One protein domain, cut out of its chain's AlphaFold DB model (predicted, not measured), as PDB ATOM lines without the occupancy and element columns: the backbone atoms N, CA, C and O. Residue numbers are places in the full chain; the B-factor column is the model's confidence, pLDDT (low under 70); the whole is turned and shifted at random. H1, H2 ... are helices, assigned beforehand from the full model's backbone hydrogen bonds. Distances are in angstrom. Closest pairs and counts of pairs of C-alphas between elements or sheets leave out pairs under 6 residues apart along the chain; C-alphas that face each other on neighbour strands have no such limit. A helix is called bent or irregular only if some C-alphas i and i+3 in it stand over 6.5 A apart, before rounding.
ATOM      1  N   ALA A  19      61.750  14.431 -52.414       58.62
ATOM      2  CA  ALA A  19      60.391  13.934 -52.672       58.62
ATOM      3  C   ALA A  19      59.833  13.022 -51.551       58.62
ATOM      4  O   ALA A  19      58.636  13.020 -51.253       58.62
ATOM      5  N   GLN A  20      60.694  12.240 -50.890       56.00
ATOM      6  CA  GLN A  20      60.299  11.370 -49.772       56.00
ATOM      7  C   GLN A  20      60.065  12.158 -48.475       56.00
ATOM      8  O   GLN A  20      59.268  11.737 -47.631       56.00
ATOM      9  N   GLN A  21      60.758  13.283 -48.300       59.56
ATOM     10  CA  GLN A  21      60.649  14.128 -47.116       59.56
ATOM     11  C   GLN A  21      59.371  14.973 -47.149       59.56
ATOM     12  O   GLN A  21      58.628  14.978 -46.167       59.56
ATOM     13  N   GLU A  22      59.035  15.542 -48.305       61.22
ATOM     14  CA  GLU A  22      57.785  16.283 -48.516       61.22
ATOM     15  C   GLU A  22      56.550  15.400 -48.263       61.22
ATOM     16  O   GLU A  22      55.623  15.795 -47.558       61.22
ATOM     17  N   SER A  23      56.564  14.135 -48.708       68.12
ATOM     18  CA  SER A  23      55.467  13.183 -48.449       68.12
ATOM     19  C   SER A  23      55.277  12.843 -46.961       68.12
ATOM     20  O   SER A  23      54.169  12.503 -46.524       68.12
ATOM     21  N   LYS A  24      56.350  12.900 -46.162       73.19
ATOM     22  CA  LYS A  24      56.290  12.680 -44.707       73.19
ATOM     23  C   LYS A  24      55.789  13.925 -43.986       73.19
ATOM     24  O   LYS A  24      55.020  13.797 -43.038       73.19
ATOM     25  N   GLU A  25      56.194  15.102 -44.440       72.25
ATOM     26  CA  GLU A  25      55.772  16.377 -43.870       72.25
ATOM     27  C   GLU A  25      54.285  16.641 -44.118       72.25
ATOM     28  O   GLU A  25      53.548  16.875 -43.163       72.25
ATOM     29  N   VAL A  26      53.795  16.418 -45.341       69.25
ATOM     30  CA  VAL A  26      52.360  16.515 -45.668       69.25
ATOM     31  C   VAL A  26      51.518  15.554 -44.815       69.25
ATOM     32  O   VAL A  26      50.450  15.922 -44.321       69.25
ATOM     33  N   ARG A  27      52.007  14.329 -44.565       73.75
ATOM     34  CA  ARG A  27      51.339  13.376 -43.658       73.75
ATOM     35  C   ARG A  27      51.338  13.837 -42.200       73.75
ATOM     36  O   ARG A  27      50.347  13.622 -41.501       73.75
ATOM     37  N   ARG A  28      52.420  14.463 -41.727       78.12
ATOM     38  CA  ARG A  28      52.500  15.020 -40.365       78.12
ATOM     39  C   ARG A  28      51.545  16.193 -40.180       78.12
ATOM     40  O   ARG A  28      50.861  16.230 -39.166       78.12
ATOM     41  N   VAL A  29      51.464  17.100 -41.151       73.12
ATOM     42  CA  VAL A  29      50.547  18.249 -41.098       73.12
ATOM     43  C   VAL A  29      49.097  17.765 -41.047       73.12
ATOM     44  O   VAL A  29      48.401  18.068 -40.085       73.12
ATOM     45  N   ARG A  30      48.685  16.867 -41.957       78.88
ATOM     46  CA  ARG A  30      47.323  16.295 -41.942       78.88
ATOM     47  C   ARG A  30      46.976  15.617 -40.606       78.88
ATOM     48  O   ARG A  30      45.892  15.823 -40.076       78.88
ATOM     49  N   THR A  31      47.903  14.855 -40.019       79.50
ATOM     50  CA  THR A  31      47.676  14.204 -38.710       79.50
ATOM     51  C   THR A  31      47.706  15.169 -37.520       79.50
ATOM     52  O   THR A  31      47.208  14.837 -36.443       79.50
ATOM     53  N   ILE A  32      48.311  16.350 -37.648       78.44
ATOM     54  CA  ILE A  32      48.208  17.421 -36.647       78.44
ATOM     55  C   ILE A  32      46.835  18.084 -36.752       78.44
ATOM     56  O   ILE A  32      46.168  18.227 -35.729       78.44
ATOM     57  N   ASP A  33      46.386  18.397 -37.966       75.44
ATOM     58  CA  ASP A  33      45.090  19.031 -38.212       75.44
ATOM     59  C   ASP A  33      43.928  18.146 -37.746       75.44
ATOM     60  O   ASP A  33      43.054  18.610 -37.017       75.44
ATOM     61  N   GLU A  34      43.971  16.845 -38.045       80.06
ATOM     62  CA  GLU A  34      42.988  15.868 -37.554       80.06
ATOM     63  C   GLU A  34      42.949  15.809 -36.018       80.06
ATOM     64  O   GLU A  34      41.880  15.767 -35.408       80.06
ATOM     65  N   ARG A  35      44.111  15.846 -35.353       81.69
ATOM     66  CA  ARG A  35      44.172  15.857 -33.881       81.69
ATOM     67  C   ARG A  35      43.661  17.166 -33.289       81.69
ATOM     68  O   ARG A  35      43.055  17.141 -32.217       81.69
ATOM     69  N   ASN A  36      43.901  18.287 -33.959       81.00
ATOM     70  CA  ASN A  36      43.417  19.592 -33.529       81.00
ATOM     71  C   ASN A  36      41.895  19.698 -33.688       81.00
ATOM     72  O   ASN A  36      41.236  20.129 -32.743       81.00
ATOM     73  N   MET A  37      41.338  19.215 -34.804       78.81
ATOM     74  CA  MET A  37      39.887  19.118 -35.016       78.81
ATOM     75  C   MET A  37      39.224  18.243 -33.949       78.81
ATOM     76  O   MET A  37      38.328  18.701 -33.246       78.81
ATOM     77  N   ASN A  38      39.760  17.045 -33.698       84.25
ATOM     78  CA  ASN A  38      39.226  16.154 -32.662       84.25
ATOM     79  C   ASN A  38      39.279  16.768 -31.248       84.25
ATOM     80  O   ASN A  38      38.422  16.487 -30.408       84.25
ATOM     81  N   ARG A  39      40.281  17.610 -30.955       86.75
ATOM     82  CA  ARG A  39      40.368  18.329 -29.674       86.75
ATOM     83  C   ARG A  39      39.321  19.439 -29.578       86.75
ATOM     84  O   ARG A  39      38.725  19.589 -28.512       86.75
ATOM     85  N   ALA A  40      39.096  20.186 -30.656       78.88
ATOM     86  CA  ALA A  40      38.057  21.210 -30.714       78.88
ATOM     87  C   ALA A  40      36.661  20.588 -30.536       78.88
ATOM     88  O   ALA A  40      35.883  21.056 -29.703       78.88
ATOM     89  N   ASP A  41      36.393  19.462 -31.200       81.19
ATOM     90  CA  ASP A  41      35.134  18.720 -31.069       81.19
ATOM     91  C   ASP A  41      34.922  18.181 -29.647       81.19
ATOM     92  O   ASP A  41      33.824  18.258 -29.086       81.19
ATOM     93  N   ALA A  42      35.984  17.675 -29.013       86.31
ATOM     94  CA  ALA A  42      35.928  17.236 -27.623       86.31
ATOM     95  C   ALA A  42      35.612  18.398 -26.664       86.31
ATOM     96  O   ALA A  42      34.800  18.233 -25.750       86.31
ATOM     97  N   GLN A  43      36.204  19.577 -26.880       88.31
ATOM     98  CA  GLN A  43      35.918  20.776 -26.085       88.31
ATOM     99  C   GLN A  43      34.485  21.280 -26.295       88.31
ATOM    100  O   GLN A  43      33.798  21.581 -25.316       88.31
ATOM    101  N   ALA A  44      33.997  21.298 -27.538       84.56
ATOM    102  CA  ALA A  44      32.619  21.670 -27.853       84.56
ATOM    103  C   ALA A  44      31.608  20.726 -27.176       84.56
ATOM    104  O   ALA A  44      30.641  21.176 -26.553       84.56
ATOM    105  N   ASN A  45      31.867  19.414 -27.204       89.38
ATOM    106  CA  ASN A  45      31.034  18.423 -26.522       89.38
ATOM    107  C   ASN A  45      31.053  18.579 -24.995       89.38
ATOM    108  O   ASN A  45      30.008  18.464 -24.348       89.38
ATOM    109  N   GLN A  46      32.215  18.876 -24.402       88.94
ATOM    110  CA  GLN A  46      32.311  19.159 -22.968       88.94
ATOM    111  C   GLN A  46      31.516  20.410 -22.577       88.94
ATOM    112  O   GLN A  46      30.775  20.375 -21.592       88.94
ATOM    113  N   LEU A  47      31.608  21.483 -23.367       91.88
ATOM    114  CA  LEU A  47      30.864  22.718 -23.127       91.88
ATOM    115  C   LEU A  47      29.352  22.485 -23.214       91.88
ATOM    116  O   LEU A  47      28.616  22.877 -22.306       91.88
ATOM    117  N   ARG A  48      28.891  21.770 -24.247       90.88
ATOM    118  CA  ARG A  48      27.476  21.413 -24.413       90.88
ATOM    119  C   ARG A  48      26.955  20.598 -23.227       90.88
ATOM    120  O   ARG A  48      25.865  20.863 -22.723       90.88
ATOM    121  N   LYS A  49      27.744  19.642 -22.726       92.25
ATOM    122  CA  LYS A  49      27.389  18.849 -21.539       92.25
ATOM    123  C   LYS A  49      27.284  19.717 -20.281       92.25
ATOM    124  O   LYS A  49      26.347  19.545 -19.503       92.25
ATOM    125  N   ALA A  50      28.211  20.655 -20.088       91.06
ATOM    126  CA  ALA A  50      28.184  21.579 -18.955       91.06
ATOM    127  C   ALA A  50      26.968  22.520 -19.001       91.06
ATOM    128  O   ALA A  50      26.322  22.742 -17.975       91.06
ATOM    129  N   GLN A  51      26.611  23.020 -20.188       89.50
ATOM    130  CA  GLN A  51      25.413  23.837 -20.395       89.50
ATOM    131  C   GLN A  51      24.138  23.062 -20.054       89.50
ATOM    132  O   GLN A  51      23.319  23.550 -19.277       89.50
ATOM    133  N   LEU A  52      23.997  21.833 -20.564       92.94
ATOM    134  CA  LEU A  52      22.839  20.981 -20.277       92.94
ATOM    135  C   LEU A  52      22.723  20.656 -18.786       92.94
ATOM    136  O   LEU A  52      21.637  20.752 -18.223       92.94
ATOM    137  N   ASN A  53      23.835  20.327 -18.125       91.12
ATOM    138  CA  ASN A  53      23.833  20.059 -16.688       91.12
ATOM    139  C   ASN A  53      23.439  21.307 -15.879       91.12
ATOM    140  O   ASN A  53      22.646  21.221 -14.948       91.12
ATOM    141  N   THR A  54      23.921  22.485 -16.282       86.81
ATOM    142  CA  THR A  54      23.550  23.754 -15.641       86.81
ATOM    143  C   THR A  54      22.067  24.063 -15.832       86.81
ATOM    144  O   THR A  54      21.395  24.429 -14.872       86.81
ATOM    145  N   ALA A  55      21.533  23.872 -17.042       80.44
ATOM    146  CA  ALA A  55      20.113  24.058 -17.326       80.44
ATOM    147  C   ALA A  55      19.242  23.101 -16.498       80.44
ATOM    148  O   ALA A  55      18.263  23.535 -15.894       80.44
ATOM    149  N   LEU A  56      19.641  21.828 -16.394       85.19
ATOM    150  CA  LEU A  56      18.980  20.848 -15.534       85.19
ATOM    151  C   LEU A  56      19.034  21.262 -14.067       85.19
ATOM    152  O   LEU A  56      18.001  21.280 -13.417       85.19
ATOM    153  N   LYS A  57      20.187  21.705 -13.562       83.38
ATOM    154  CA  LYS A  57      20.318  22.173 -12.177       83.38
ATOM    155  C   LYS A  57      19.440  23.394 -11.891       83.38
ATOM    156  O   LYS A  57      18.842  23.492 -10.826       83.38
ATOM    157  N   VAL A  58      19.311  24.316 -12.845       74.69
ATOM    158  CA  VAL A  58      18.393  25.465 -12.747       74.69
ATOM    159  C   VAL A  58      16.931  25.007 -12.735       74.69
ATOM    160  O   VAL A  58      16.128  25.525 -11.957       74.69
ATOM    161  N   LEU A  59      16.590  24.002 -13.545       70.62
ATOM    162  CA  LEU A  59      15.264  23.388 -13.549       70.62
ATOM    163  C   LEU A  59      14.993  22.560 -12.281       70.62
ATOM    164  O   LEU A  59      13.852  22.541 -11.829       70.62
ATOM    165  N   GLU A  60      16.002  21.944 -11.672       77.00
ATOM    166  CA  GLU A  60      15.909  21.165 -10.429       77.00
ATOM    167  C   GLU A  60      15.871  22.039  -9.174       77.00
ATOM    168  O   GLU A  60      15.280  21.631  -8.177       77.00
ATOM    169  N   MET A  61      16.377  23.280  -9.220       68.44
ATOM    170  CA  MET A  61      16.168  24.304  -8.178       68.44
ATOM    171  C   MET A  61      14.697  24.793  -8.118       68.44
ATOM    172  O   MET A  61      14.396  25.957  -7.858       68.44
ATOM    173  N   HIS A  62      13.747  23.888  -8.360       55.44
ATOM    174  CA  HIS A  62      12.289  24.025  -8.375       55.44
ATOM    175  C   HIS A  62      11.664  24.303  -7.000       55.44
ATOM    176  O   HIS A  62      10.473  24.081  -6.815       55.44
ATOM    177  N   THR A  63      12.428  24.867  -6.065       59.03
ATOM    178  CA  THR A  63      11.900  25.572  -4.888       59.03
ATOM    179  C   THR A  63      11.742  27.078  -5.127       59.03
ATOM    180  O   THR A  63      11.120  27.758  -4.315       59.03
ATOM    181  N   ALA A  64      12.239  27.619  -6.247       56.03
ATOM    182  CA  ALA A  64      11.966  29.004  -6.631       56.03
ATOM    183  C   ALA A  64      10.558  29.144  -7.258       56.03
ATOM    184  O   ALA A  64      10.207  28.355  -8.145       56.03
ATOM    185  N   PRO A  65       9.748  30.141  -6.842       59.41
ATOM    186  CA  PRO A  65       8.378  30.309  -7.316       59.41
ATOM    187  C   PRO A  65       8.321  30.483  -8.846       59.41
ATOM    188  O   PRO A  65       9.075  31.261  -9.438       59.41
ATOM    189  N   GLN A  66       7.377  29.763  -9.468       57.72
ATOM    190  CA  GLN A  66       7.085  29.671 -10.913       57.72
ATOM    191  C   GLN A  66       7.303  30.952 -11.763       57.72
ATOM    192  O   GLN A  66       7.865  30.823 -12.853       57.72
ATOM    193  N   PRO A  67       6.972  32.190 -11.331       59.75
ATOM    194  CA  PRO A  67       7.146  33.381 -12.177       59.75
ATOM    195  C   PRO A  67       8.600  33.824 -12.454       59.75
ATOM    196  O   PRO A  67       8.804  34.736 -13.257       59.75
ATOM    197  N   GLN A  68       9.624  33.242 -11.817       57.31
ATOM    198  CA  GLN A  68      11.026  33.660 -12.024       57.31
ATOM    199  C   GLN A  68      11.808  32.813 -13.035       57.31
ATOM    200  O   GLN A  68      12.817  33.279 -13.565       57.31
ATOM    201  N   ARG A  69      11.338  31.602 -13.350       56.75
ATOM    202  CA  ARG A  69      12.032  30.666 -14.251       56.75
ATOM    203  C   ARG A  69      12.256  31.193 -15.670       56.75
ATOM    204  O   ARG A  69      13.388  31.070 -16.140       56.75
ATOM    205  N   PRO A  70      11.271  31.846 -16.318       60.62
ATOM    206  CA  PRO A  70      11.475  32.400 -17.658       60.62
ATOM    207  C   PRO A  70      12.605  33.443 -17.683       60.62
ATOM    208  O   PRO A  70      13.435  33.467 -18.585       60.62
ATOM    209  N   LYS A  71      12.729  34.239 -16.612       67.62
ATOM    210  CA  LYS A  71      13.751  35.292 -16.502       67.62
ATOM    211  C   LYS A  71      15.170  34.738 -16.361       67.62
ATOM    212  O   LYS A  71      16.127  35.462 -16.613       67.62
ATOM    213  N   TRP A  72      15.344  33.490 -15.925       67.94
ATOM    214  CA  TRP A  72      16.666  32.870 -15.813       67.94
ATOM    215  C   TRP A  72      17.111  32.234 -17.124       67.94
ATOM    216  O   TRP A  72      18.264  32.426 -17.504       67.94
ATOM    217  N   SER A  73      16.212  31.561 -17.847       69.56
ATOM    218  CA  SER A  73      16.509  31.053 -19.190       69.56
ATOM    219  C   SER A  73      16.905  32.183 -20.141       69.56
ATOM    220  O   SER A  73      17.925  32.070 -20.818       69.56
ATOM    221  N   ASP A  74      16.191  33.311 -20.107       74.88
ATOM    222  CA  ASP A  74      16.495  34.466 -20.960       74.88
ATOM    223  C   ASP A  74      17.871  35.066 -20.637       74.88
ATOM    224  O   ASP A  74      18.649  35.390 -21.534       74.88
ATOM    225  N   ARG A  75      18.233  35.144 -19.346       74.75
ATOM    226  CA  ARG A  75      19.554  35.629 -18.909       74.75
ATOM    227  C   ARG A  75      20.684  34.658 -19.243       74.75
ATOM    228  O   ARG A  75      21.801  35.109 -19.501       74.75
ATOM    229  N   ILE A  76      20.429  33.351 -19.228       72.94
ATOM    230  CA  ILE A  76      21.410  32.336 -19.636       72.94
ATOM    231  C   ILE A  76      21.647  32.436 -21.144       72.94
ATOM    232  O   ILE A  76      22.797  32.557 -21.560       72.94
ATOM    233  N   ASN A  77      20.581  32.494 -21.946       75.81
ATOM    234  CA  ASN A  77      20.672  32.633 -23.400       75.81
ATOM    235  C   ASN A  77      21.373  33.939 -23.808       75.81
ATOM    236  O   ASN A  77      22.261  33.916 -24.656       75.81
ATOM    237  N   ALA A  78      21.057  35.059 -23.150       72.50
ATOM    238  CA  ALA A  78      21.726  36.337 -23.392       72.50
ATOM    239  C   ALA A  78      23.230  36.292 -23.061       72.50
ATOM    240  O   ALA A  78      24.041  36.837 -23.805       72.50
ATOM    241  N   ASN A  79      23.629  35.613 -21.978       72.44
ATOM    242  CA  ASN A  79      25.046  35.444 -21.638       72.44
ATOM    243  C   ASN A  79      25.785  34.519 -22.610       72.44
ATOM    244  O   ASN A  79      26.960  34.753 -22.887       72.44
ATOM    245  N   VAL A  80      25.126  33.474 -23.118       72.69
ATOM    246  CA  VAL A  80      25.703  32.595 -24.147       72.69
ATOM    247  C   VAL A  80      25.922  33.381 -25.435       72.69
ATOM    248  O   VAL A  80      27.051  33.430 -25.909       72.69
ATOM    249  N   ALA A  81      24.902  34.093 -25.919       69.88
ATOM    250  CA  ALA A  81      25.013  34.927 -27.113       69.88
ATOM    251  C   ALA A  81      26.092  36.016 -26.968       69.88
ATOM    252  O   ALA A  81      26.882  36.234 -27.882       69.88
ATOM    253  N   ALA A  82      26.189  36.662 -25.800       68.38
ATOM    254  CA  ALA A  82      27.228  37.656 -25.531       68.38
ATOM    255  C   ALA A  82      28.642  37.048 -25.520       68.38
ATOM    256  O   ALA A  82      29.584  37.669 -26.011       68.38
ATOM    257  N   LYS A  83      28.809  35.830 -24.989       69.56
ATOM    258  CA  LYS A  83      30.101  35.124 -24.995       69.56
ATOM    259  C   LYS A  83      30.487  34.620 -26.381       69.56
ATOM    260  O   LYS A  83      31.656  34.720 -26.740       69.56
ATOM    261  N   GLU A  84      29.533  34.118 -27.157       65.81
ATOM    262  CA  GLU A  84      29.757  33.728 -28.551       65.81
ATOM    263  C   GLU A  84      30.125  34.945 -29.411       65.81
ATOM    264  O   GLU A  84      31.083  34.883 -30.178       65.81
ATOM    265  N   ALA A  85      29.463  36.087 -29.206       61.09
ATOM    266  CA  ALA A  85      29.802  37.342 -29.876       61.09
ATOM    267  C   ALA A  85      31.189  37.876 -29.469       61.09
ATOM    268  O   ALA A  85      31.945  38.335 -30.324       61.09
ATOM    269  N   ALA A  86      31.562  37.785 -28.187       59.59
ATOM    270  CA  ALA A  86      32.894  38.173 -27.719       59.59
ATOM    271  C   ALA A  86      33.999  37.254 -28.273       59.59
ATOM    272  O   ALA A  86      35.073  37.732 -28.634       59.59
ATOM    273  N   ALA A  87      33.734  35.949 -28.387       58.44
ATOM    274  CA  ALA A  87      34.645  34.998 -29.021       58.44
ATOM    275  C   ALA A  87      34.784  35.255 -30.533       58.44
ATOM    276  O   ALA A  87      35.893  35.195 -31.061       58.44
ATOM    277  N   ALA A  88      33.690  35.614 -31.215       57.06
ATOM    278  CA  ALA A  88      33.708  36.003 -32.624       57.06
ATOM    279  C   ALA A  88      34.490  37.310 -32.857       57.06
ATOM    280  O   ALA A  88      35.306  37.376 -33.771       57.06
ATOM    281  N   ALA A  89      34.318  38.316 -31.993       56.41
ATOM    282  CA  ALA A  89      35.056  39.578 -32.070       56.41
ATOM    283  C   ALA A  89      36.566  39.400 -31.812       56.41
ATOM    284  O   ALA A  89      37.392  40.024 -32.480       56.41
TER     285      ALA A  89
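This is residues 19 to 89 of the 162 residues of the protein "Hypothetical protein" of Neobodo designis (UniProt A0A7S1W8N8). What shape is this? Long helix H1 makes the length, and shorter helix H2 folds back from its end, an open, narrow V with the link at the point. What makes it up? The printed part has 71 residues with two named helices, H1 then H2, and is all helix. It is extended, radius of gyration of the C-alphas 20.6 A, spanning 71 by 26 by 8 A.

Where is H1? H1, residues 19 to 60, runs 61.8 A from C-alpha 19 at (60.391, 13.934, -52.672). And H2? H2, residues 66 to 89, runs 36.4 A to C-alpha 89 at (35.056, 39.578, -32.070). It is irregular: C-alphas 67 and 70 are 7.1 A apart.

Do they meet? H1 and H2 are close but not clearly touching; their closest C-alphas, of Leu 59 and Arg 69, are 8.0 A apart. They run opposite ways at a shallow tilt of 20 degrees. Their backbones? Every O i to N i+4 pair is within hydrogen-bond range in H1, 18 of 20 in H2.

How continuous? The printed part has no cut, and the 5-residue link is tight. Where is confidence low? pLDDT is under 70 at residues 19 to 23, 26, 61 to 73 and 81 to 89.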